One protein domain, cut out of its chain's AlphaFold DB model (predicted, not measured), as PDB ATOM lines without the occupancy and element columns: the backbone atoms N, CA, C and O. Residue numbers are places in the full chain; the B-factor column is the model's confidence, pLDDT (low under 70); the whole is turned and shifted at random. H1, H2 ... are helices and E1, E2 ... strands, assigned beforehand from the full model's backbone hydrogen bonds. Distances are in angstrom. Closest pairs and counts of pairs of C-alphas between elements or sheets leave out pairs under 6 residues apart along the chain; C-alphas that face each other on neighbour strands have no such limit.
ATOM      1  N   LYS A   3      15.331 -32.893  32.257       96.62
ATOM      2  CA  LYS A   3      16.291 -32.343  31.279       96.62
ATOM      3  C   LYS A   3      16.575 -30.860  31.535       96.62
ATOM      4  O   LYS A   3      15.681 -30.173  32.018       96.62
ATOM      5  N   PRO A   4      17.764 -30.326  31.211       97.75
ATOM      6  CA  PRO A   4      18.036 -28.896  31.364       97.75
ATOM      7  C   PRO A   4      17.178 -28.051  30.407       97.75
ATOM      8  O   PRO A   4      16.923 -28.455  29.269       97.75
ATOM      9  N   LEU A   5      16.757 -26.866  30.854       98.25
ATOM     10  CA  LEU A   5      16.112 -25.855  30.015       98.25
ATOM     11  C   LEU A   5      17.117 -24.790  29.576       98.25
ATOM     12  O   LEU A   5      17.930 -24.300  30.359       98.25
ATOM     13  N   ARG A   6      17.031 -24.396  28.303       98.00
ATOM     14  CA  ARG A   6      17.786 -23.263  27.759       98.00
ATOM     15  C   ARG A   6      17.218 -21.939  28.260       98.00
ATOM     16  O   ARG A   6      16.046 -21.835  28.619       98.00
ATOM     17  N   ARG A   7      18.046 -20.897  28.205       97.00
ATOM     18  CA  ARG A   7      17.609 -19.528  28.498       97.00
ATOM     19  C   ARG A   7      16.497 -19.088  27.533       97.00
ATOM     20  O   ARG A   7      16.516 -19.493  26.366       97.00
ATOM     21  N   PRO A   8      15.538 -18.281  28.009       97.06
ATOM     22  CA  PRO A   8      14.467 -17.770  27.170       97.06
ATOM     23  C   PRO A   8      14.979 -16.725  26.170       97.06
ATOM     24  O   PRO A   8      15.933 -16.004  26.468       97.06
ATOM     25  N   PRO A   9      14.297 -16.550  25.027       95.88
ATOM     26  CA  PRO A   9      14.344 -15.289  24.295       95.88
ATOM     27  C   PRO A   9      13.900 -14.131  25.206       95.88
ATOM     28  O   PRO A   9      12.933 -14.289  25.951       95.88
ATOM     29  N   ALA A  10      14.551 -12.965  25.123       95.06
ATOM     30  CA  ALA A  10      14.279 -11.824  26.013       95.06
ATOM     31  C   ALA A  10      12.797 -11.410  26.034       95.06
ATOM     32  O   ALA A  10      12.244 -11.127  27.091       95.06
ATOM     33  N   ILE A  11      12.115 -11.502  24.889       95.81
ATOM     34  CA  ILE A  11      10.681 -11.211  24.763       95.81
ATOM     35  C   ILE A  11       9.801 -12.016  25.733       95.81
ATOM     36  O   ILE A  11       8.772 -11.529  26.187       95.81
ATOM     37  N   LYS A  12      10.212 -13.238  26.106       97.38
ATOM     38  CA  LYS A  12       9.450 -14.084  27.034       97.38
ATOM     39  C   LYS A  12       9.458 -13.544  28.460       97.38
ATOM     40  O   LYS A  12       8.539 -13.848  29.211       97.38
ATOM     41  N   ILE A  13      10.444 -12.722  28.812       98.50
ATOM     42  CA  ILE A  13      10.481 -11.997  30.086       98.50
ATOM     43  C   ILE A  13       9.394 -10.919  30.095       98.50
ATOM     44  O   ILE A  13       8.675 -10.782  31.081       98.50
ATOM     45  N   LEU A  14       9.217 -10.214  28.975       98.25
ATOM     46  CA  LEU A  14       8.164  -9.208  28.830       98.25
ATOM     47  C   LEU A  14       6.766  -9.846  28.773       98.25
ATOM     48  O   LEU A  14       5.845  -9.345  29.411       98.25
ATOM     49  N   GLU A  15       6.612 -10.996  28.101       97.56
ATOM     50  CA  GLU A  15       5.371 -11.792  28.134       97.56
ATOM     51  C   GLU A  15       4.996 -12.223  29.562       97.56
ATOM     52  O   GLU A  15       3.817 -12.214  29.925       97.56
ATOM     53  N   ALA A  16       5.994 -12.590  30.374       98.44
ATOM     54  CA  ALA A  16       5.805 -12.963  31.771       98.44
ATOM     55  C   ALA A  16       5.388 -11.762  32.631       98.44
ATOM     56  O   ALA A  16       4.413 -11.867  33.371       98.44
ATOM     57  N   ALA A  17       6.061 -10.616  32.483       98.50
ATOM     58  CA  ALA A  17       5.692  -9.381  33.175       98.50
ATOM     59  C   ALA A  17       4.271  -8.926  32.809       98.50
ATOM     60  O   ALA A  17       3.476  -8.607  33.688       98.50
ATOM     61  N   ALA A  18       3.902  -8.986  31.527       97.81
ATOM     62  CA  ALA A  18       2.536  -8.702  31.098       97.81
ATOM     63  C   ALA A  18       1.521  -9.669  31.719       97.81
ATOM     64  O   ALA A  18       0.449  -9.246  32.126       97.81
ATOM     65  N   ALA A  19       1.847 -10.962  31.842       98.00
ATOM     66  CA  ALA A  19       0.957 -11.924  32.496       98.00
ATOM     67  C   ALA A  19       0.699 -11.586  33.967       98.00
ATOM     68  O   ALA A  19      -0.405 -11.821  34.452       98.00
ATOM     69  N   LEU A  20       1.683 -11.011  34.658       98.31
ATOM     70  CA  LEU A  20       1.506 -10.502  36.016       98.31
ATOM     71  C   LEU A  20       0.667  -9.222  36.030       98.31
ATOM     72  O   LEU A  20      -0.281  -9.141  36.806       98.31
ATOM     73  N   GLY A  21       0.960  -8.272  35.136       97.38
ATOM     74  CA  GLY A  21       0.191  -7.031  34.987       97.38
ATOM     75  C   GLY A  21      -1.283  -7.264  34.634       97.38
ATOM     76  O   GLY A  21      -2.148  -6.525  35.090       97.38
ATOM     77  N   ASP A  22      -1.570  -8.331  33.885       96.75
ATOM     78  CA  ASP A  22      -2.923  -8.754  33.506       96.75
ATOM     79  C   ASP A  22      -3.637  -9.584  34.585       96.75
ATOM     80  O   ASP A  22      -4.777 -10.000  34.382       96.75
ATOM     81  N   GLY A  23      -2.963  -9.938  35.686       96.31
ATOM     82  CA  GLY A  23      -3.511 -10.877  36.669       96.31
ATOM     83  C   GLY A  23      -3.750 -12.290  36.111       96.31
ATOM     84  O   GLY A  23      -4.583 -13.030  36.626       96.31
ATOM     85  N   ARG A  24      -3.022 -12.701  35.062       97.00
ATOM     86  CA  ARG A  24      -3.176 -14.007  34.386       97.00
ATOM     87  C   ARG A  24      -2.511 -15.176  35.112       97.00
ATOM     88  O   ARG A  24      -2.527 -16.288  34.587       97.00
ATOM     89  N   VAL A  25      -1.905 -14.950  36.277       97.38
ATOM     90  CA  VAL A  25      -1.228 -15.981  37.078       97.38
ATOM     91  C   VAL A  25      -2.071 -16.303  38.308       97.38
ATOM     92  O   VAL A  25      -2.103 -15.537  39.268       97.38
ATOM     93  N   ARG A  26      -2.739 -17.456  38.288       96.62
ATOM     94  CA  ARG A  26      -3.571 -17.952  39.386       96.62
ATOM     95  C   ARG A  26      -2.823 -19.023  40.165       96.62
ATOM     96  O   ARG A  26      -2.627 -20.131  39.669       96.62
ATOM     97  N   ILE A  27      -2.402 -18.691  41.380       95.81
ATOM     98  CA  ILE A  27      -1.680 -19.614  42.260       95.81
ATOM     99  C   ILE A  27      -2.618 -20.735  42.719       95.81
ATOM    100  O   ILE A  27      -3.751 -20.479  43.115       95.81
ATOM    101  N   LEU A  28      -2.143 -21.977  42.617       94.44
ATOM    102  CA  LEU A  28      -2.807 -23.179  43.124       94.44
ATOM    103  C   LEU A  28      -2.196 -23.615  44.460       94.44
ATOM    104  O   LEU A  28      -2.920 -23.967  45.381       94.44
ATOM    105  N   THR A  29      -0.866 -23.570  44.562       91.44
ATOM    106  CA  THR A  29      -0.113 -23.819  45.797       91.44
ATOM    107  C   THR A  29       1.154 -22.961  45.812       91.44
ATOM    108  O   THR A  29       1.714 -22.654  44.754       91.44
ATOM    109  N   GLY A  30       1.585 -22.524  46.996       83.88
ATOM    110  CA  GLY A  30       2.755 -21.663  47.173       83.88
ATOM    111  C   GLY A  30       3.041 -21.322  48.640       83.88
ATOM    112  O   GLY A  30       2.187 -21.507  49.505       83.88
ATOM    113  N   GLY A  31       4.257 -20.836  48.912       68.19
ATOM    114  CA  GLY A  31       4.757 -20.501  50.253       68.19
ATOM    115  C   GLY A  31       6.292 -20.434  50.325       68.19
ATOM    116  O   GLY A  31       6.988 -20.664  49.332       68.19
ATOM    117  N   SER A  32       6.852 -20.114  51.496       57.97
ATOM    118  CA  SER A  32       8.303 -19.929  51.665       57.97
ATOM    119  C   SER A  32       9.085 -21.243  51.497       57.97
ATOM    120  O   SER A  32       9.020 -22.123  52.348       57.97
ATOM    121  N   GLY A  33       9.861 -21.350  50.408       62.19
ATOM    122  CA  GLY A  33      10.893 -22.380  50.190       62.19
ATOM    123  C   GLY A  33      10.447 -23.710  49.562       62.19
ATOM    124  O   GLY A  33      11.296 -24.575  49.364       62.19
ATOM    125  N   GLY A  34       9.158 -23.875  49.246       84.31
ATOM    126  CA  GLY A  34       8.583 -25.133  48.747       84.31
ATOM    127  C   GLY A  34       8.229 -25.151  47.255       84.31
ATOM    128  O   GLY A  34       8.703 -24.342  46.458       84.31
ATOM    129  N   VAL A  35       7.369 -26.100  46.882       92.06
ATOM    130  CA  VAL A  35       6.814 -26.233  45.530       92.06
ATOM    131  C   VAL A  35       5.756 -25.153  45.297       92.06
ATOM    132  O   VAL A  35       4.824 -25.000  46.080       92.06
ATOM    133  N   TRP A  36       5.883 -24.429  44.191       95.44
ATOM    134  CA  TRP A  36       4.900 -23.472  43.699       95.44
ATOM    135  C   TRP A  36       4.183 -24.066  42.498       95.44
ATOM    136  O   TRP A  36       4.842 -24.552  41.581       95.44
ATOM    137  N   ALA A  37       2.858 -23.971  42.448       96.56
ATOM    138  CA  ALA A  37       2.097 -24.302  41.252       96.56
ATOM    139  C   ALA A  37       1.069 -23.228  40.937       96.56
ATOM    140  O   ALA A  37       0.464 -22.629  41.826       96.56
ATOM    141  N   ALA A  38       0.859 -23.005  39.648       97.31
ATOM    142  CA  ALA A  38      -0.069 -22.011  39.157       97.31
ATOM    143  C   ALA A  38      -0.709 -22.446  37.845       97.31
ATOM    144  O   ALA A  38      -0.182 -23.268  37.091       97.31
ATOM    145  N   LYS A  39      -1.836 -21.814  37.559       97.50
ATOM    146  CA  LYS A  39      -2.417 -21.741  36.234       97.50
ATOM    147  C   LYS A  39      -2.089 -20.394  35.611       97.50
ATOM    148  O   LYS A  39      -2.341 -19.357  36.219       97.50
ATOM    149  N   VAL A  40      -1.513 -20.413  34.413       97.44
ATOM    150  CA  VAL A  40      -1.139 -19.193  33.689       97.44
ATOM    151  C   VAL A  40      -1.912 -19.118  32.383       97.44
ATOM    152  O   VAL A  40      -1.735 -19.958  31.504       97.44
ATOM    153  N   SER A  41      -2.758 -18.104  32.238       95.69
ATOM    154  CA  SER A  41      -3.553 -17.902  31.024       95.69
ATOM    155  C   SER A  41      -2.743 -17.214  29.930       95.69
ATOM    156  O   SER A  41      -1.931 -16.328  30.203       95.69
ATOM    157  N   SER A  42      -2.977 -17.580  28.670       92.81
ATOM    158  CA  SER A  42      -2.407 -16.871  27.518       92.81
ATOM    159  C   SER A  42      -3.044 -15.485  27.340       92.81
ATOM    160  O   SER A  42      -4.166 -15.254  27.778       92.81
ATOM    161  N   SER A  43      -2.354 -14.551  26.679       87.31
ATOM    162  CA  SER A  43      -2.849 -13.179  26.453       87.31
ATOM    163  C   SER A  43      -3.947 -13.066  25.383       87.31
ATOM    164  O   SER A  43      -4.356 -11.961  25.042       87.31
ATOM    165  N   GLY A  44      -4.314 -14.175  24.737       80.12
ATOM    166  CA  GLY A  44      -5.188 -14.174  23.566       80.12
ATOM    167  C   GLY A  44      -6.183 -15.321  23.614       80.12
ATOM    168  O   GLY A  44      -7.258 -15.193  24.187       80.12
ATOM    169  N   ARG A  45      -5.837 -16.454  22.992       69.56
ATOM    170  CA  ARG A  45      -6.713 -17.638  22.971       69.56
ATOM    171  C   ARG A  45      -6.923 -18.187  24.395       69.56
ATOM    172  O   ARG A  45      -5.997 -18.086  25.205       69.56
ATOM    173  N   PRO A  46      -8.065 -18.832  24.695       79.19
ATOM    174  CA  PRO A  46      -8.342 -19.410  26.010       79.19
ATOM    175  C   PRO A  46      -7.520 -20.691  26.216       79.19
ATOM    176  O   PRO A  46      -8.023 -21.808  26.161       79.19
ATOM    177  N   ARG A  47      -6.207 -20.533  26.381       91.31
ATOM    178  CA  ARG A  47      -5.293 -21.578  26.832       91.31
ATOM    179  C   ARG A  47      -4.797 -21.199  28.210       91.31
ATOM    180  O   ARG A  47      -4.347 -20.074  28.413       91.31
ATOM    181  N   GLU A  48      -4.863 -22.161  29.111       94.81
ATOM    182  CA  GLU A  48      -4.363 -22.061  30.471       94.81
ATOM    183  C   GLU A  48      -3.296 -23.141  30.647       94.81
ATOM    184  O   GLU A  48      -3.545 -24.311  30.358       94.81
ATOM    185  N   TYR A  49      -2.109 -22.736  31.079       96.25
ATOM    186  CA  TYR A  49      -0.962 -23.618  31.249       96.25
ATOM    187  C   TYR A  49      -0.836 -24.026  32.711       96.25
ATOM    188  O   TYR A  49      -0.916 -23.167  33.593       96.25
ATOM    189  N   LEU A  50      -0.631 -25.316  32.984       97.12
ATOM    190  CA  LEU A  50      -0.198 -25.759  34.308       97.12
ATOM    191  C   LEU A  50       1.304 -25.541  34.442       97.12
ATOM    192  O   LEU A  50       2.088 -26.093  33.671       97.12
ATOM    193  N   VAL A  51       1.695 -24.787  35.463       97.88
ATOM    194  CA  VAL A  51       3.089 -24.460  35.744       97.88
ATOM    195  C   VAL A  51       3.431 -24.894  37.155       97.88
ATOM    196  O   VAL A  51       2.662 -24.639  38.079       97.88
ATOM    197  N   VAL A  52       4.595 -25.517  37.320       97.56
ATOM    198  CA  VAL A  52       5.150 -25.865  38.631       97.56
ATOM    199  C   VAL A  52       6.600 -25.403  38.696       97.56
ATOM    200  O   VAL A  52       7.332 -25.542  37.719       97.56
ATOM    201  N   VAL A  53       7.018 -24.857  39.832       97.12
ATOM    202  CA  VAL A  53       8.391 -24.434  40.118       97.12
ATOM    203  C   VAL A  53       8.771 -24.926  41.512       97.12
ATOM    204  O   VAL A  53       8.082 -24.655  42.484       97.12
ATOM    205  N   GLU A  54       9.889 -25.629  41.612       95.81
ATOM    206  CA  GLU A  54      10.446 -26.169  42.850       95.81
ATOM    207  C   GLU A  54      11.919 -25.729  42.963       95.81
ATOM    208  O   GLU A  54      12.798 -26.290  42.295       95.81
ATOM    209  N   PRO A  55      12.222 -24.702  43.774       94.56
ATOM    210  CA  PRO A  55      13.595 -24.357  44.121       94.56
ATOM    211  C   PRO A  55      14.195 -25.459  45.005       94.56
ATOM    212  O   PRO A  55      13.594 -25.846  45.999       94.56
ATOM    213  N   ARG A  56      15.404 -25.940  44.689       92.31
ATOM    214  CA  ARG A  56      16.102 -26.986  45.471       92.31
ATOM    215  C   ARG A  56      17.415 -26.508  46.107       92.31
ATOM    216  O   ARG A  56      18.302 -27.304  46.392       92.31
ATOM    217  N   GLY A  57      17.546 -25.199  46.326       86.81
ATOM    218  CA  GLY A  57      18.766 -24.579  46.853       86.81
ATOM    219  C   GLY A  57      19.892 -24.466  45.816       86.81
ATOM    220  O   GLY A  57      19.755 -24.901  44.675       86.81
ATOM    221  N   ALA A  58      20.996 -23.805  46.190       87.50
ATOM    222  CA  ALA A  58      22.208 -23.642  45.366       87.50
ATOM    223  C   ALA A  58      21.968 -23.153  43.914       87.50
ATOM    224  O   ALA A  58      22.694 -23.516  42.990       87.50
ATOM    225  N   GLY A  59      20.924 -22.345  43.691       91.81
ATOM    226  CA  GLY A  59      20.557 -21.851  42.358       91.81
ATOM    227  C   GLY A  59      19.940 -22.906  41.431       91.81
ATOM    228  O   GLY A  59      19.812 -22.662  40.232       91.81
ATOM    229  N   VAL A  60      19.553 -24.072  41.947       96.81
ATOM    230  CA  VAL A  60      18.888 -25.129  41.180       96.81
ATOM    231  C   VAL A  60      17.375 -24.986  41.300       96.81
ATOM    232  O   VAL A  60      16.828 -24.878  42.398       96.81
ATOM    233  N   VAL A  61      16.696 -25.006  40.157       97.25
ATOM    234  CA  VAL A  61      15.237 -24.926  40.066       97.25
ATOM    235  C   VAL A  61      14.738 -26.047  39.167       97.25
ATOM    236  O   VAL A  61      15.179 -26.186  38.028       97.25
ATOM    237  N   TYR A  62      13.806 -26.842  39.670       97.44
ATOM    238  CA  TYR A  62      13.050 -27.789  38.865       97.44
ATOM    239  C   TYR A  62      11.744 -27.115  38.467       97.44
ATOM    240  O   TYR A  62      11.116 -26.433  39.268       97.44
ATOM    241  N   ALA A  63      11.353 -27.249  37.211       97.88
ATOM    242  CA  ALA A  63      10.192 -26.576  36.671       97.88
ATOM    243  C   ALA A  63       9.416 -27.488  35.728       97.88
ATOM    244  O   ALA A  63       9.956 -28.378  35.074       97.88
ATOM    245  N   TYR A  64       8.127 -27.226  35.628       97.94
ATOM    246  CA  TYR A  64       7.239 -27.832  34.663       97.94
ATOM    247  C   TYR A  64       6.372 -26.745  34.051       97.94
ATOM    248  O   TYR A  64       5.926 -25.830  34.738       97.94
ATOM    249  N   SER A  65       6.118 -26.877  32.758       97.56
ATOM    250  CA  SER A  65       5.054 -26.164  32.073       97.56
ATOM    251  C   SER A  65       4.599 -26.999  30.888       97.56
ATOM    252  O   SER A  65       5.425 -27.573  30.168       97.56
ATOM    253  N   ASP A  66       3.291 -27.065  30.679       95.88
ATOM    254  CA  ASP A  66       2.705 -27.683  29.496       95.88
ATOM    255  C   ASP A  66       2.709 -26.753  28.264       95.88
ATOM    256  O   ASP A  66       2.256 -27.151  27.189       95.88
ATOM    257  N   ASP A  67       3.295 -25.554  28.370       95.25
ATOM    258  CA  ASP A  67       3.446 -24.635  27.246       95.25
ATOM    259  C   ASP A  67       4.378 -25.162  26.141       95.25
ATOM    260  O   ASP A  67       5.379 -25.847  26.372       95.25
ATOM    261  N   ASN A  68       4.073 -24.777  24.901       93.19
ATOM    262  CA  ASN A  68       4.794 -25.259  23.726       93.19
ATOM    263  C   ASN A  68       6.273 -24.831  23.690       93.19
ATOM    264  O   ASN A  68       7.109 -25.565  23.158       93.19
ATOM    265  N   GLY A  69       6.604 -23.652  24.224       92.19
ATOM    266  CA  GLY A  69       7.982 -23.168  24.310       92.19
ATOM    267  C   GLY A  69       8.819 -24.076  25.206       92.19
ATOM    268  O   GLY A  69       9.881 -24.547  24.799       92.19
ATOM    269  N   THR A  70       8.293 -24.434  26.371       95.81
ATOM    270  CA  THR A  70       8.955 -25.373  27.280       95.81
ATOM    271  C   THR A  70       8.994 -26.791  26.699       95.81
ATOM    272  O   THR A  70      10.075 -27.377  26.575       95.81
ATOM    273  N   ARG A  71       7.848 -27.346  26.273       94.50
ATOM    274  CA  ARG A  71       7.755 -28.749  25.826       94.50
ATOM    275  C   ARG A  71       8.560 -29.030  24.560       94.50
ATOM    276  O   ARG A  71       9.334 -29.991  24.535       94.50
ATOM    277  N   PHE A  72       8.390 -28.199  23.529       94.12
ATOM    278  CA  PHE A  72       8.927 -28.455  22.189       94.12
ATOM    279  C   PHE A  72      10.187 -27.647  21.875       94.12
ATOM    280  O   PHE A  72      11.045 -28.129  21.141       94.12
ATOM    281  N   ARG A  73      10.337 -26.429  22.419       95.00
ATOM    282  CA  ARG A  73      11.543 -25.609  22.190       95.00
ATOM    283  C   ARG A  73      12.590 -25.760  23.296       95.00
ATOM    284  O   ARG A  73      13.730 -25.358  23.078       95.00
ATOM    285  N   GLY A  74      12.256 -26.345  24.447       96.12
ATOM    286  CA  GLY A  74      13.219 -26.668  25.505       96.12
ATOM    287  C   GLY A  74      13.895 -25.448  26.135       96.12
ATOM    288  O   GLY A  74      15.058 -25.536  26.527       96.12
ATOM    289  N   TYR A  75      13.209 -24.306  26.186       97.44
ATOM    290  CA  TYR A  75      13.645 -23.131  26.945       97.44
ATOM    291  C   TYR A  75      12.673 -22.836  28.091       97.44
ATOM    292  O   TYR A  75      11.571 -23.373  28.123       97.44
ATOM    293  N   ILE A  76      13.070 -21.967  29.017       98.38
ATOM    294  CA  ILE A  76      12.219 -21.516  30.128       98.38
ATOM    295  C   ILE A  76      11.069 -20.649  29.579       98.38
ATOM    296  O   ILE A  76      11.283 -19.495  29.219       98.38
ATOM    297  N   GLY A  77       9.863 -21.204  29.435       97.81
ATOM    298  CA  GLY A  77       8.706 -20.476  28.901       97.81
ATOM    299  C   GLY A  77       8.259 -19.301  29.779       97.81
ATOM    300  O   GLY A  77       8.529 -19.275  30.980       97.81
ATOM    301  N   TYR A  78       7.516 -18.350  29.196       97.94
ATOM    302  CA  TYR A  78       6.927 -17.237  29.957       97.94
ATOM    303  C   TYR A  78       6.065 -17.687  31.153       97.94
ATOM    304  O   TYR A  78       6.105 -16.985  32.161       97.94
ATOM    305  N   PRO A  79       5.348 -18.838  31.121       98.38
ATOM    306  CA  PRO A  79       4.580 -19.280  32.281       98.38
ATOM    307  C   PRO A  79       5.482 -19.668  33.459       98.38
ATOM    308  O   PRO A  79       5.177 -19.352  34.603       98.38
ATOM    309  N   ILE A  80       6.632 -20.297  33.182       98.62
ATOM    310  CA  ILE A  80       7.638 -20.598  34.211       98.62
ATOM    311  C   ILE A  80       8.228 -19.295  34.748       98.62
ATOM    312  O   ILE A  80       8.316 -19.124  35.960       98.62
ATOM    313  N   LEU A  81       8.601 -18.362  33.862       98.75
ATOM    314  CA  LEU A  81       9.160 -17.067  34.263       98.75
ATOM    315  C   LEU A  81       8.203 -16.283  35.167       98.75
ATOM    316  O   LEU A  81       8.641 -15.761  36.189       98.75
ATOM    317  N   SER A  82       6.910 -16.231  34.833       98.56
ATOM    318  CA  SER A  82       5.924 -15.505  35.635       98.56
ATOM    319  C   SER A  82       5.734 -16.143  37.012       98.56
ATOM    320  O   SER A  82       5.680 -15.427  38.008       98.56
ATOM    321  N   LEU A  83       5.725 -17.478  37.111       98.06
ATOM    322  CA  LEU A  83       5.658 -18.151  38.409       98.06
ATOM    323  C   LEU A  83       6.946 -17.969  39.226       98.06
ATOM    324  O   LEU A  83       6.873 -17.735  40.427       98.06
ATOM    325  N   MET A  84       8.122 -18.004  38.592       97.81
ATOM    326  CA  MET A  84       9.396 -17.713  39.263       97.81
ATOM    327  C   MET A  84       9.450 -16.276  39.806       97.81
ATOM    328  O   MET A  84      10.029 -16.052  40.868       97.81
ATOM    329  N   MET A  85       8.852 -15.309  39.103       98.06
ATOM    330  CA  MET A  85       8.696 -13.931  39.579       98.06
ATOM    331  C   MET A  85       7.762 -13.851  40.795       98.06
ATOM    332  O   MET A  85       8.095 -13.183  41.770       98.06
ATOM    333  N   VAL A  86       6.622 -14.555  40.779       96.69
ATOM    334  CA  VAL A  86       5.713 -14.610  41.944       96.69
ATOM    335  C   VAL A  86       6.379 -15.281  43.146       96.69
ATOM    336  O   VAL A  86       6.256 -14.787  44.261       96.69
ATOM    337  N   ALA A  87       7.139 -16.352  42.917       95.31
ATOM    338  CA  ALA A  87       7.876 -17.078  43.949       95.31
ATOM    339  C   ALA A  87       9.114 -16.323  44.485       95.31
ATOM    340  O   ALA A  87       9.860 -16.872  45.296       95.31
ATOM    341  N   GLY A  88       9.388 -15.100  44.009       95.19
ATOM    342  CA  GLY A  88      10.528 -14.285  44.444       95.19
ATOM    343  C   GLY A  88      11.897 -14.777  43.957       95.19
ATOM    344  O   GLY A  88      12.932 -14.323  44.442       95.19
ATOM    345  N   LEU A  89      11.940 -15.705  42.997       95.81
ATOM    346  CA  LEU A  89      13.191 -16.219  42.429       95.81
ATOM    347  C   LEU A  89      13.788 -15.252  41.401       95.81
ATOM    348  O   LEU A  89      15.014 -15.135  41.292       95.81
ATOM    349  N   LEU A  90      12.923 -14.576  40.644       97.94
ATOM    350  CA  LEU A  90      13.279 -13.563  39.653       97.94
ATOM    351  C   LEU A  90      12.780 -12.185  40.100       97.94
ATOM    352  O   LEU A  90      11.732 -12.110  40.743       97.94
ATOM    353  N   PRO A  91      13.500 -11.103  39.751       97.94
ATOM    354  CA  PRO A  91      13.059  -9.756  40.078       97.94
ATOM    355  C   PRO A  91      11.752  -9.417  39.357       97.94
ATOM    356  O   PRO A  91      11.452  -9.949  38.283       97.94
ATOM    357  N   ARG A  92      10.997  -8.499  39.958       98.25
ATOM    358  CA  ARG A  92       9.771  -7.917  39.412       98.25
ATOM    359  C   ARG A  92       9.934  -6.411  39.296       98.25
ATOM    360  O   ARG A  92      10.571  -5.794  40.144       98.25
ATOM    361  N   ASP A  93       9.300  -5.833  38.287       98.50
ATOM    362  CA  ASP A  93       9.151  -4.388  38.152       98.50
ATOM    363  C   ASP A  93       7.681  -4.083  37.843       98.50
ATOM    364  O   ASP A  93       7.214  -4.268  36.720       98.50
ATOM    365  N   SER A  94       6.945  -3.608  38.850       97.69
ATOM    366  CA  SER A  94       5.512  -3.311  38.736       97.69
ATOM    367  C   SER A  94       5.199  -2.219  37.706       97.69
ATOM    368  O   SER A  94       4.110  -2.207  37.130       97.69
ATOM    369  N   GLY A  95       6.147  -1.318  37.431       97.94
ATOM    370  CA  GLY A  95       6.013  -0.327  36.368       97.94
ATOM    371  C   GLY A  95       6.053  -0.986  34.995       97.94
ATOM    372  O   GLY A  95       5.179  -0.720  34.174       97.94
ATOM    373  N   VAL A  96       6.996  -1.903  34.766       98.44
ATOM    374  CA  VAL A  96       7.073  -2.676  33.513       98.44
ATOM    375  C   VAL A  96       5.860  -3.596  33.349       98.44
ATOM    376  O   VAL A  96       5.290  -3.663  32.261       98.44
ATOM    377  N   GLU A  97       5.415  -4.255  34.421       98.44
ATOM    378  CA  GLU A  97       4.194  -5.073  34.419       98.44
ATOM    379  C   GLU A  97       2.972  -4.246  33.990       98.44
ATOM    380  O   GLU A  97       2.249  -4.641  33.075       98.44
ATOM    381  N   LYS A  98       2.784  -3.056  34.579       98.00
ATOM    382  CA  LYS A  98       1.692  -2.136  34.225       98.00
ATOM    383  C   LYS A  98       1.807  -1.629  32.788       98.00
ATOM    384  O   LYS A  98       0.806  -1.577  32.075       98.00
ATOM    385  N   LEU A  99       3.012  -1.266  32.347       97.56
ATOM    386  CA  LEU A  99       3.255  -0.814  30.978       97.56
ATOM    387  C   LEU A  99       2.872  -1.889  29.962       97.56
ATOM    388  O   LEU A  99       2.307  -1.562  28.926       97.56
ATOM    389  N   LEU A 100       3.126  -3.162  30.247       97.50
ATOM    390  CA  LEU A 100       2.888  -4.258  29.306       97.50
ATOM    391  C   LEU A 100       1.521  -4.942  29.461       97.50
ATOM    392  O   LEU A 100       1.173  -5.784  28.632       97.50
ATOM    393  N   ALA A 101       0.737  -4.570  30.475       96.62
ATOM    394  CA  ALA A 101      -0.616  -5.080  30.676       96.62
ATOM    395  C   ALA A 101      -1.530  -4.780  29.468       96.62
ATOM    396  O   ALA A 101      -1.502  -3.694  28.891       96.62
ATOM    397  N   GLY A 102      -2.350  -5.739  29.059       95.44
ATOM    398  CA  GLY A 102      -3.273  -5.654  27.929       95.44
ATOM    399  C   GLY A 102      -2.638  -5.939  26.566       95.44
ATOM    400  O   GLY A 102      -3.347  -5.982  25.561       95.44
ATOM    401  N   VAL A 103      -1.321  -6.164  26.486       95.56
ATOM    402  CA  VAL A 103      -0.674  -6.548  25.224       95.56
ATOM    403  C   VAL A 103      -1.094  -7.971  24.842       95.56
ATOM    404  O   VAL A 103      -0.806  -8.939  25.546       95.56
ATOM    405  N   ASN A 104      -1.729  -8.130  23.677       94.12
ATOM    406  CA  ASN A 104      -2.055  -9.449  23.134       94.12
ATOM    407  C   ASN A 104      -0.837 -10.070  22.425       94.12
ATOM    408  O   ASN A 104      -0.721 -10.064  21.199       94.12
ATOM    409  N   TRP A 105       0.070 -10.631  23.220       94.25
ATOM    410  CA  TRP A 105       1.299 -11.297  22.786       94.25
ATOM    411  C   TRP A 105       1.094 -12.431  21.788       94.25
ATOM    412  O   TRP A 105       1.891 -12.569  20.862       94.25
ATOM    413  N   THR A 106       0.047 -13.243  21.951       90.62
ATOM    414  CA  THR A 106      -0.282 -14.319  21.003       90.62
ATOM    415  C   THR A 106      -0.487 -13.748  19.603       90.62
ATOM    416  O   THR A 106       0.193 -14.158  18.666       90.62
ATOM    417  N   LEU A 107      -1.358 -12.745  19.480       92.00
ATOM    418  CA  LEU A 107      -1.652 -12.099  18.204       92.00
ATOM    419  C   LEU A 107      -0.437 -11.339  17.654       92.00
ATOM    420  O   LEU A 107      -0.150 -11.402  16.459       92.00
ATOM    421  N   LEU A 108       0.290 -10.637  18.523       93.69
ATOM    422  CA  LEU A 108       1.455  -9.843  18.145       93.69
ATOM    423  C   LEU A 108       2.589 -10.723  17.592       93.69
ATOM    424  O   LEU A 108       3.122 -10.449  16.515       93.69
ATOM    425  N   ASN A 109       2.898 -11.830  18.273       92.06
ATOM    426  CA  ASN A 109       3.894 -12.802  17.826       92.06
ATOM    427  C   ASN A 109       3.474 -13.495  16.518       92.06
ATOM    428  O   ASN A 109       4.311 -13.666  15.629       92.06
ATOM    429  N   GLU A 110       2.194 -13.870  16.375       91.38
ATOM    430  CA  GLU A 110       1.656 -14.486  15.149       91.38
ATOM    431  C   GLU A 110       1.757 -13.547  13.936       91.38
ATOM    432  O   GLU A 110       2.128 -13.986  12.845       91.38
ATOM    433  N   ARG A 111       1.471 -12.252  14.125       93.75
ATOM    434  CA  ARG A 111       1.539 -11.233  13.066       93.75
ATOM    435  C   ARG A 111       2.970 -10.909  12.655       93.75
ATOM    436  O   ARG A 111       3.264 -10.844  11.465       93.75
ATOM    437  N   MET A 112       3.862 -10.695  13.621       94.06
ATOM    438  CA  MET A 112       5.212 -10.200  13.331       94.06
ATOM    439  C   MET A 112       6.209 -11.299  12.981       94.06
ATOM    440  O   MET A 112       7.169 -11.030  12.259       94.06
ATOM    441  N   LYS A 113       6.006 -12.521  13.502       91.69
ATOM    442  CA  LYS A 113       6.856 -13.709  13.287       91.69
ATOM    443  C   LYS A 113       8.354 -13.494  13.579       91.69
ATOM    444  O   LYS A 113       9.180 -14.323  13.214       91.69
ATOM    445  N   SER A 114       8.706 -12.399  14.255       94.12
ATOM    446  CA  SER A 114      10.072 -11.990  14.575       94.12
ATOM    447  C   SER A 114      10.087 -11.261  15.908       94.12
ATOM    448  O   SER A 114       9.443 -10.226  16.059       94.12
ATOM    449  N   TYR A 115      10.853 -11.778  16.868       91.94
ATOM    450  CA  TYR A 115      10.966 -11.156  18.187       91.94
ATOM    451  C   TYR A 115      11.604  -9.769  18.140       91.94
ATOM    452  O   TYR A 115      11.208  -8.914  18.921       91.94
ATOM    453  N   ALA A 116      12.530  -9.519  17.208       94.06
ATOM    454  CA  ALA A 116      13.121  -8.194  17.034       94.06
ATOM    455  C   ALA A 116      12.058  -7.159  16.633       94.06
ATOM    456  O   ALA A 116      11.959  -6.111  17.260       94.06
ATOM    457  N   ARG A 117      11.188  -7.508  15.674       96.12
ATOM    458  CA  ARG A 117      10.081  -6.638  15.245       96.12
ATOM    459  C   ARG A 117       9.061  -6.412  16.358       96.12
ATOM    460  O   ARG A 117       8.544  -5.313  16.495       96.12
ATOM    461  N   VAL A 118       8.794  -7.435  17.175       96.06
ATOM    462  CA  VAL A 118       7.914  -7.291  18.346       96.06
ATOM    463  C   VAL A 118       8.517  -6.317  19.361       96.06
ATOM    464  O   VAL A 118       7.803  -5.457  19.864       96.06
ATOM    465  N   MET A 119       9.818  -6.424  19.651       95.38
ATOM    466  CA  MET A 119      10.509  -5.508  20.565       95.38
ATOM    467  C   MET A 119      10.462  -4.061  20.070       95.38
ATOM    468  O   MET A 119      10.115  -3.169  20.840       95.38
ATOM    469  N   GLU A 120      10.772  -3.841  18.793       95.81
ATOM    470  CA  GLU A 120      10.701  -2.526  18.150       95.81
ATOM    471  C   GLU A 120       9.281  -1.953  18.216       95.81
ATOM    472  O   GLU A 120       9.075  -0.853  18.721       95.81
ATOM    473  N   HIS A 121       8.275  -2.752  17.858       96.25
ATOM    474  CA  HIS A 121       6.880  -2.332  17.931       96.25
ATOM    475  C   HIS A 121       6.442  -1.935  19.344       96.25
ATOM    476  O   HIS A 121       5.746  -0.937  19.513       96.25
ATOM    477  N   LEU A 122       6.835  -2.693  20.372       96.12
ATOM    478  CA  LEU A 122       6.524  -2.345  21.761       96.12
ATOM    479  C   LEU A 122       7.182  -1.031  22.177       96.12
ATOM    480  O   LEU A 122       6.539  -0.219  22.844       96.12
ATOM    481  N   ARG A 123       8.436  -0.814  21.770       95.81
ATOM    482  CA  ARG A 123       9.161   0.431  22.030       95.81
ATOM    483  C   ARG A 123       8.464   1.635  21.403       95.81
ATOM    484  O   ARG A 123       8.415   2.684  22.028       95.81
ATOM    485  N   GLU A 124       7.941   1.486  20.192       95.81
ATOM    486  CA  GLU A 124       7.327   2.586  19.441       95.81
ATOM    487  C   GLU A 124       5.874   2.863  19.834       95.81
ATOM    488  O   GLU A 124       5.437   4.010  19.807       95.81
ATOM    489  N   THR A 125       5.107   1.825  20.171       94.50
ATOM    490  CA  THR A 125       3.640   1.942  20.275       94.50
ATOM    491  C   THR A 125       3.093   1.755  21.679       94.50
ATOM    492  O   THR A 125       1.959   2.153  21.949       94.50
ATOM    493  N   ARG A 126       3.860   1.128  22.576       94.31
ATOM    494  CA  ARG A 126       3.357   0.722  23.890       94.31
ATOM    495  C   ARG A 126       4.094   1.370  25.047       94.31
ATOM    496  O   ARG A 126       3.461   1.742  26.033       94.31
ATOM    497  N   VAL A 127       5.413   1.462  24.953       95.81
ATOM    498  CA  VAL A 127       6.255   2.005  26.017       95.81
ATOM    499  C   VAL A 127       6.457   3.503  25.777       95.81
ATOM    500  O   VAL A 127       6.933   3.871  24.706       95.81
ATOM    501  N   PRO A 128       6.122   4.383  26.740       95.81
ATOM    502  CA  PRO A 128       6.354   5.814  26.599       95.81
ATOM    503  C   PRO A 128       7.831   6.150  26.336       95.81
ATOM    504  O   PRO A 128       8.721   5.471  26.868       95.81
ATOM    505  N   PRO A 129       8.120   7.231  25.586       90.94
ATOM    506  CA  PRO A 129       9.473   7.763  25.476       90.94
ATOM    507  C   PRO A 129      10.087   7.985  26.869       90.94
ATOM    508  O   PRO A 129       9.455   8.567  27.744       90.94
ATOM    509  N   GLY A 130      11.309   7.488  27.087       92.50
ATOM    510  CA  GLY A 130      12.009   7.547  28.380       92.50
ATOM    511  C   GLY A 130      11.850   6.306  29.272       92.50
ATOM    512  O   GLY A 130      12.767   5.986  30.022       92.50
ATOM    513  N   GLU A 131      10.773   5.528  29.129       97.19
ATOM    514  CA  GLU A 131      10.558   4.305  29.928       97.19
ATOM    515  C   GLU A 131      11.227   3.062  29.316       97.19
ATOM    516  O   GLU A 131      11.399   2.044  29.987       97.19
ATOM    517  N   TRP A 132      11.668   3.121  28.054       96.50
ATOM    518  CA  TRP A 132      12.316   1.975  27.404       96.50
ATOM    519  C   TRP A 132      13.584   1.513  28.138       96.50
ATOM    520  O   TRP A 132      13.791   0.315  28.317       96.50
ATOM    521  N   ALA A 133      14.376   2.450  28.665       97.31
ATOM    522  CA  ALA A 133      15.567   2.127  29.451       97.31
ATOM    523  C   ALA A 133      15.232   1.324  30.726       97.31
ATOM    524  O   ALA A 133      16.018   0.480  31.160       97.31
ATOM    525  N   ARG A 134      14.049   1.542  31.321       98.19
ATOM    526  CA  ARG A 134      13.551   0.743  32.452       98.19
ATOM    527  C   ARG A 134      13.213  -0.681  32.018       98.19
ATOM    528  O   ARG A 134      13.593  -1.624  32.708       98.19
ATOM    529  N   VAL A 135      12.556  -0.841  30.867       98.19
ATOM    530  CA  VAL A 135      12.242  -2.157  30.284       98.19
ATOM    531  C   VAL A 135      13.526  -2.936  29.971       98.19
ATOM    532  O   VAL A 135      13.629  -4.115  30.310       98.19
ATOM    533  N   GLU A 136      14.535  -2.283  29.389       97.81
ATOM    534  CA  GLU A 136      15.842  -2.892  29.104       97.81
ATOM    535  C   GLU A 136      16.579  -3.317  30.370       97.81
ATOM    536  O   GLU A 136      17.061  -4.452  30.449       97.81
ATOM    537  N   ARG A 137      16.611  -2.447  31.385       98.44
ATOM    538  CA  ARG A 137      17.204  -2.766  32.686       98.44
ATOM    539  C   ARG A 137      16.523  -3.976  33.326       98.44
ATOM    540  O   ARG A 137      17.214  -4.916  33.707       98.44
ATOM    541  N   PHE A 138      15.191  -3.999  33.358       98.62
ATOM    542  CA  PHE A 138      14.422  -5.125  33.888       98.62
ATOM    543  C   PHE A 138      14.753  -6.444  33.170       98.62
ATOM    544  O   PHE A 138      15.051  -7.451  33.817       98.62
ATOM    545  N   MET A 139      14.775  -6.453  31.830       98.25
ATOM    546  CA  MET A 139      15.188  -7.644  31.074       98.25
ATOM    547  C   MET A 139      16.619  -8.071  31.420       98.25
ATOM    548  O   MET A 139      16.881  -9.265  31.589       98.25
ATOM    549  N   GLY A 140      17.538  -7.110  31.533       98.44
ATOM    550  CA  GLY A 140      18.934  -7.344  31.893       98.44
ATOM    551  C   GLY A 140      19.092  -7.988  33.269       98.44
ATOM    552  O   GLY A 140      19.829  -8.965  33.400       98.44
ATOM    553  N   GLU A 141      18.364  -7.499  34.272       98.50
ATOM    554  CA  GLU A 141      18.360  -8.027  35.641       98.50
ATOM    555  C   GLU A 141      17.810  -9.457  35.701       98.50
ATOM    556  O   GLU A 141      18.446 -10.346  36.276       98.50
ATOM    557  N   VAL A 142      16.673  -9.719  35.043       98.62
ATOM    558  CA  VAL A 142      16.093 -11.069  34.959       98.62
ATOM    559  C   VAL A 142      17.056 -12.029  34.259       98.62
ATOM    560  O   VAL A 142      17.305 -13.129  34.754       98.62
ATOM    561  N   LEU A 143      17.645 -11.626  33.126       98.12
ATOM    562  CA  LEU A 143      18.628 -12.446  32.418       98.12
ATOM    563  C   LEU A 143      19.865 -12.702  33.277       98.12
ATOM    564  O   LEU A 143      20.330 -13.839  33.333       98.12
ATOM    565  N   ALA A 144      20.384 -11.684  33.966       98.00
ATOM    566  CA  ALA A 144      21.518 -11.826  34.869       98.00
ATOM    567  C   ALA A 144      21.222 -12.827  35.987       98.00
ATOM    568  O   ALA A 144      22.037 -13.719  36.228       98.00
ATOM    569  N   ARG A 145      20.031 -12.749  36.590       97.75
ATOM    570  CA  ARG A 145      19.587 -13.693  37.616       97.75
ATOM    571  C   ARG A 145      19.442 -15.115  37.073       97.75
ATOM    572  O   ARG A 145      19.902 -16.059  37.707       97.75
ATOM    573  N   LEU A 146      18.891 -15.284  35.871       97.75
ATOM    574  CA  LEU A 146      18.801 -16.593  35.214       97.75
ATOM    575  C   LEU A 146      20.177 -17.188  34.885       97.75
ATOM    576  O   LEU A 146      20.323 -18.408  34.879       97.75
ATOM    577  N   ARG A 147      21.205 -16.366  34.620       96.62
ATOM    578  CA  ARG A 147      22.571 -16.870  34.379       96.62
ATOM    579  C   ARG A 147      23.162 -17.574  35.597       96.62
ATOM    580  O   ARG A 147      23.995 -18.453  35.403       96.62
ATOM    581  N   THR A 148      22.733 -17.217  36.807       96.50
ATOM    582  CA  THR A 148      23.210 -17.835  38.053       96.50
ATOM    583  C   THR A 148      22.408 -19.075  38.448       96.50
ATOM    584  O   THR A 148      22.631 -19.612  39.529       96.50
ATOM    585  N   MET A 149      21.441 -19.506  37.631       97.31
ATOM    586  CA  MET A 149      20.552 -20.623  37.942       97.31
ATOM    587  C   MET A 149      20.716 -21.781  36.964       97.31
ATOM    588  O   MET A 149      20.974 -21.590  35.775       97.31
ATOM    589  N   LYS A 150      20.483 -22.995  37.461       98.00
ATOM    590  CA  LYS A 150      20.289 -24.192  36.641       98.00
ATOM    591  C   LYS A 150      18.820 -24.582  36.709       98.00
ATOM    592  O   LYS A 150      18.346 -25.002  37.762       98.00
ATOM    593  N   VAL A 151      18.110 -24.426  35.593       98.25
ATOM    594  CA  VAL A 151      16.682 -24.746  35.507       98.25
ATOM    595  C   VAL A 151      16.493 -26.055  34.750       98.25
ATOM    596  O   VAL A 151      16.976 -26.202  33.626       98.25
ATOM    597  N   TYR A 152      15.782 -27.001  35.358       98.25
ATOM    598  CA  TYR A 152      15.503 -28.316  34.794       98.25
ATOM    599  C   TYR A 152      14.009 -28.487  34.557       98.25
ATOM    600  O   TYR A 152      13.204 -28.192  35.429       98.25
ATOM    601  N   TYR A 153      13.637 -29.002  33.394       98.19
ATOM    602  CA  TYR A 153      12.289 -29.469  33.119       98.19
ATOM    603  C   TYR A 153      12.078 -30.851  33.733       98.19
ATOM    604  O   TYR A 153      12.824 -31.768  33.390       98.19
ATOM    605  N   ASP A 154      11.062 -31.009  34.580       97.19
ATOM    606  CA  ASP A 154      10.720 -32.266  35.248       97.19
ATOM    607  C   ASP A 154       9.223 -32.574  35.116       97.19
ATOM    608  O   ASP A 154       8.363 -31.913  35.695       97.19
ATOM    609  N   THR A 155       8.906 -33.618  34.348       95.50
ATOM    610  CA  THR A 155       7.519 -34.040  34.089       95.50
ATOM    611  C   THR A 155       6.821 -34.680  35.287       95.50
ATOM    612  O   THR A 155       5.629 -34.944  35.187       95.50
ATOM    613  N   SER A 156       7.533 -34.980  36.377       94.06
ATOM    614  CA  SER A 156       6.944 -35.569  37.590       94.06
ATOM    615  C   SER A 156       6.356 -34.527  38.546       94.06
ATOM    616  O   SER A 156       5.578 -34.879  39.429       94.06
ATOM    617  N   LEU A 157       6.704 -33.247  38.375       93.06
ATOM    618  CA  LEU A 157       6.293 -32.175  39.282       93.06
ATOM    619  C   LEU A 157       4.775 -31.959  39.385       93.06
ATOM    620  O   LEU A 157       4.314 -31.760  40.506       93.06
ATOM    621  N   PRO A 158       3.973 -32.024  38.301       91.06
ATOM    622  CA  PRO A 158       2.521 -31.867  38.404       91.06
ATOM    623  C   PRO A 158       1.871 -32.824  39.400       91.06
ATOM    624  O   PRO A 158       1.058 -32.398  40.210       91.06
ATOM    625  N   SER A 159       2.270 -34.098  39.377       86.56
ATOM    626  CA  SER A 159       1.743 -35.115  40.290       86.56
ATOM    627  C   SER A 159       2.118 -34.849  41.745       86.56
ATOM    628  O   SER A 159       1.359 -35.207  42.627       86.56
ATOM    629  N   LYS A 160       3.271 -34.219  42.001       75.88
ATOM    630  CA  LYS A 160       3.724 -33.877  43.357       75.88
ATOM    631  C   LYS A 160       3.055 -32.624  43.908       75.88
ATOM    632  O   LYS A 160       2.864 -32.520  45.106       75.88
ATOM    633  N   ALA A 161       2.770 -31.656  43.040       77.38
ATOM    634  CA  ALA A 161       2.248 -30.353  43.443       77.38
ATOM    635  C   ALA A 161       0.721 -30.327  43.615       77.38
ATOM    636  O   ALA A 161       0.196 -29.375  44.185       77.38
ATOM    637  N   LEU A 162       0.023 -31.319  43.055       74.38
ATOM    638  CA  LEU A 162      -1.439 -31.438  43.065       74.38
ATOM    639  C   LEU A 162      -1.937 -32.680  43.826       74.38
ATOM    640  O   LEU A 162      -3.135 -32.955  43.789       74.38
ATOM    641  N   ALA A 163      -1.023 -33.436  44.441       65.44
ATOM    642  CA  ALA A 163      -1.344 -34.483  45.410       65.44
ATOM    643  C   ALA A 163      -1.494 -33.861  46.800       65.44
ATOM    644  O   ALA A 163      -2.387 -34.329  47.537       65.44
TER     645      ALA A 163
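What this domain is: This is residues 3 to 163 of the 163 residues of an uncharacterized protein of Aeropyrum camini SY1 = JCM 12091 (UniProt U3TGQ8). A strongly twisted five-stranded sheet makes one end of the domain, with H3 packed over one of its faces and the short H8 over the other. On the H3 side follows a helical half, where H1 crosses H3 and H4, the long H7 runs along one side, and H5 and H6 make a corner at the far end. The printed part has 161 residues, with eight named helices and five named strands in the order H1 E1 E2 E3 E4 H2 H3 H4 H5 H6 H7 E5 H8. The class is mixed, and the sheet, E1 E2 E3 E4 E5, is mixed too, with E4 and E5 parallel. The whole is compact, with a radius of gyration of the C-alphas of 14.9 A and spans of 45 by 31 by 25 A.

How they stand to each other: Residues 3 to 4 pair antiparallel with residues 152 to 153 of E5, residues 150 to 154. H1, residues 11 to 21, is the hub. It touches H3, residues 78 to 86, at a steep tilt of 52 degrees, the closest C-alphas being those of Ala 16 and Ser 82, 4.6 A apart. It touches H4, residues 94 to 100, with the C-alphas of Gly 21 and Glu 97 closest at 4.5 A. It only just touches H7, residues 132 to 147, with 3 pairs of C-alphas within 8 A, the closest Ile 13 and Met 139 at 6.5 A; H7 does so with residues 139 to 142 alone. E1, E2, E3 and E4, residues 25 to 29, 36 to 41, 48 to 55 and 60 to 65, form a meander, each strand the antiparallel neighbour of the one before. N 26 and O 39 are 2.8 A apart, N 38 and O 51 2.9 A, N 54 and O 62 2.8 A, and across the parallel pair E4 and E5 N 63 and O 152 2.7 A. E4, the helices from H2, residues 68 to 73, to H7, and E5 form a strand-helix-strand unit, two parallel neighbour strands with helices between. H2 only grazes the sheet with residues 68 to 71. H3 lies over E2 and E3 at a height over the sheet of 7.1 A. H8, residues 157 to 161, is on the opposite face, at a height of 7.9 A. H5, residues 105 to 112, and H6, residues 115 to 125, touch only at the corner, Met 112 and Val 118 having the closest C-alphas, 6.4 A apart. In H1 to H8 every O i to N i+4 pair is within hydrogen-bond range.

Where its parts are: H1 begins at C-alpha 11, (10.681, -11.211, 24.763), and is 15.2 A long, as is H6. E3, the longest strand, measures 22.7 A, and H7, the longest helix, 22.6 A, ending at C-alpha 147, (22.571, -16.870, 34.379). H8 ends at C-alpha 161, (2.248, -30.353, 43.443).

The domain as a whole: The two C-alphas farthest apart, those of Pro 129 and Ala 163, are 47.9 A apart. The printed part has no cut, and no link is long. The mean pLDDT of the printed part is 94.3; residues 31 to 33, 45 and 163 are under 70.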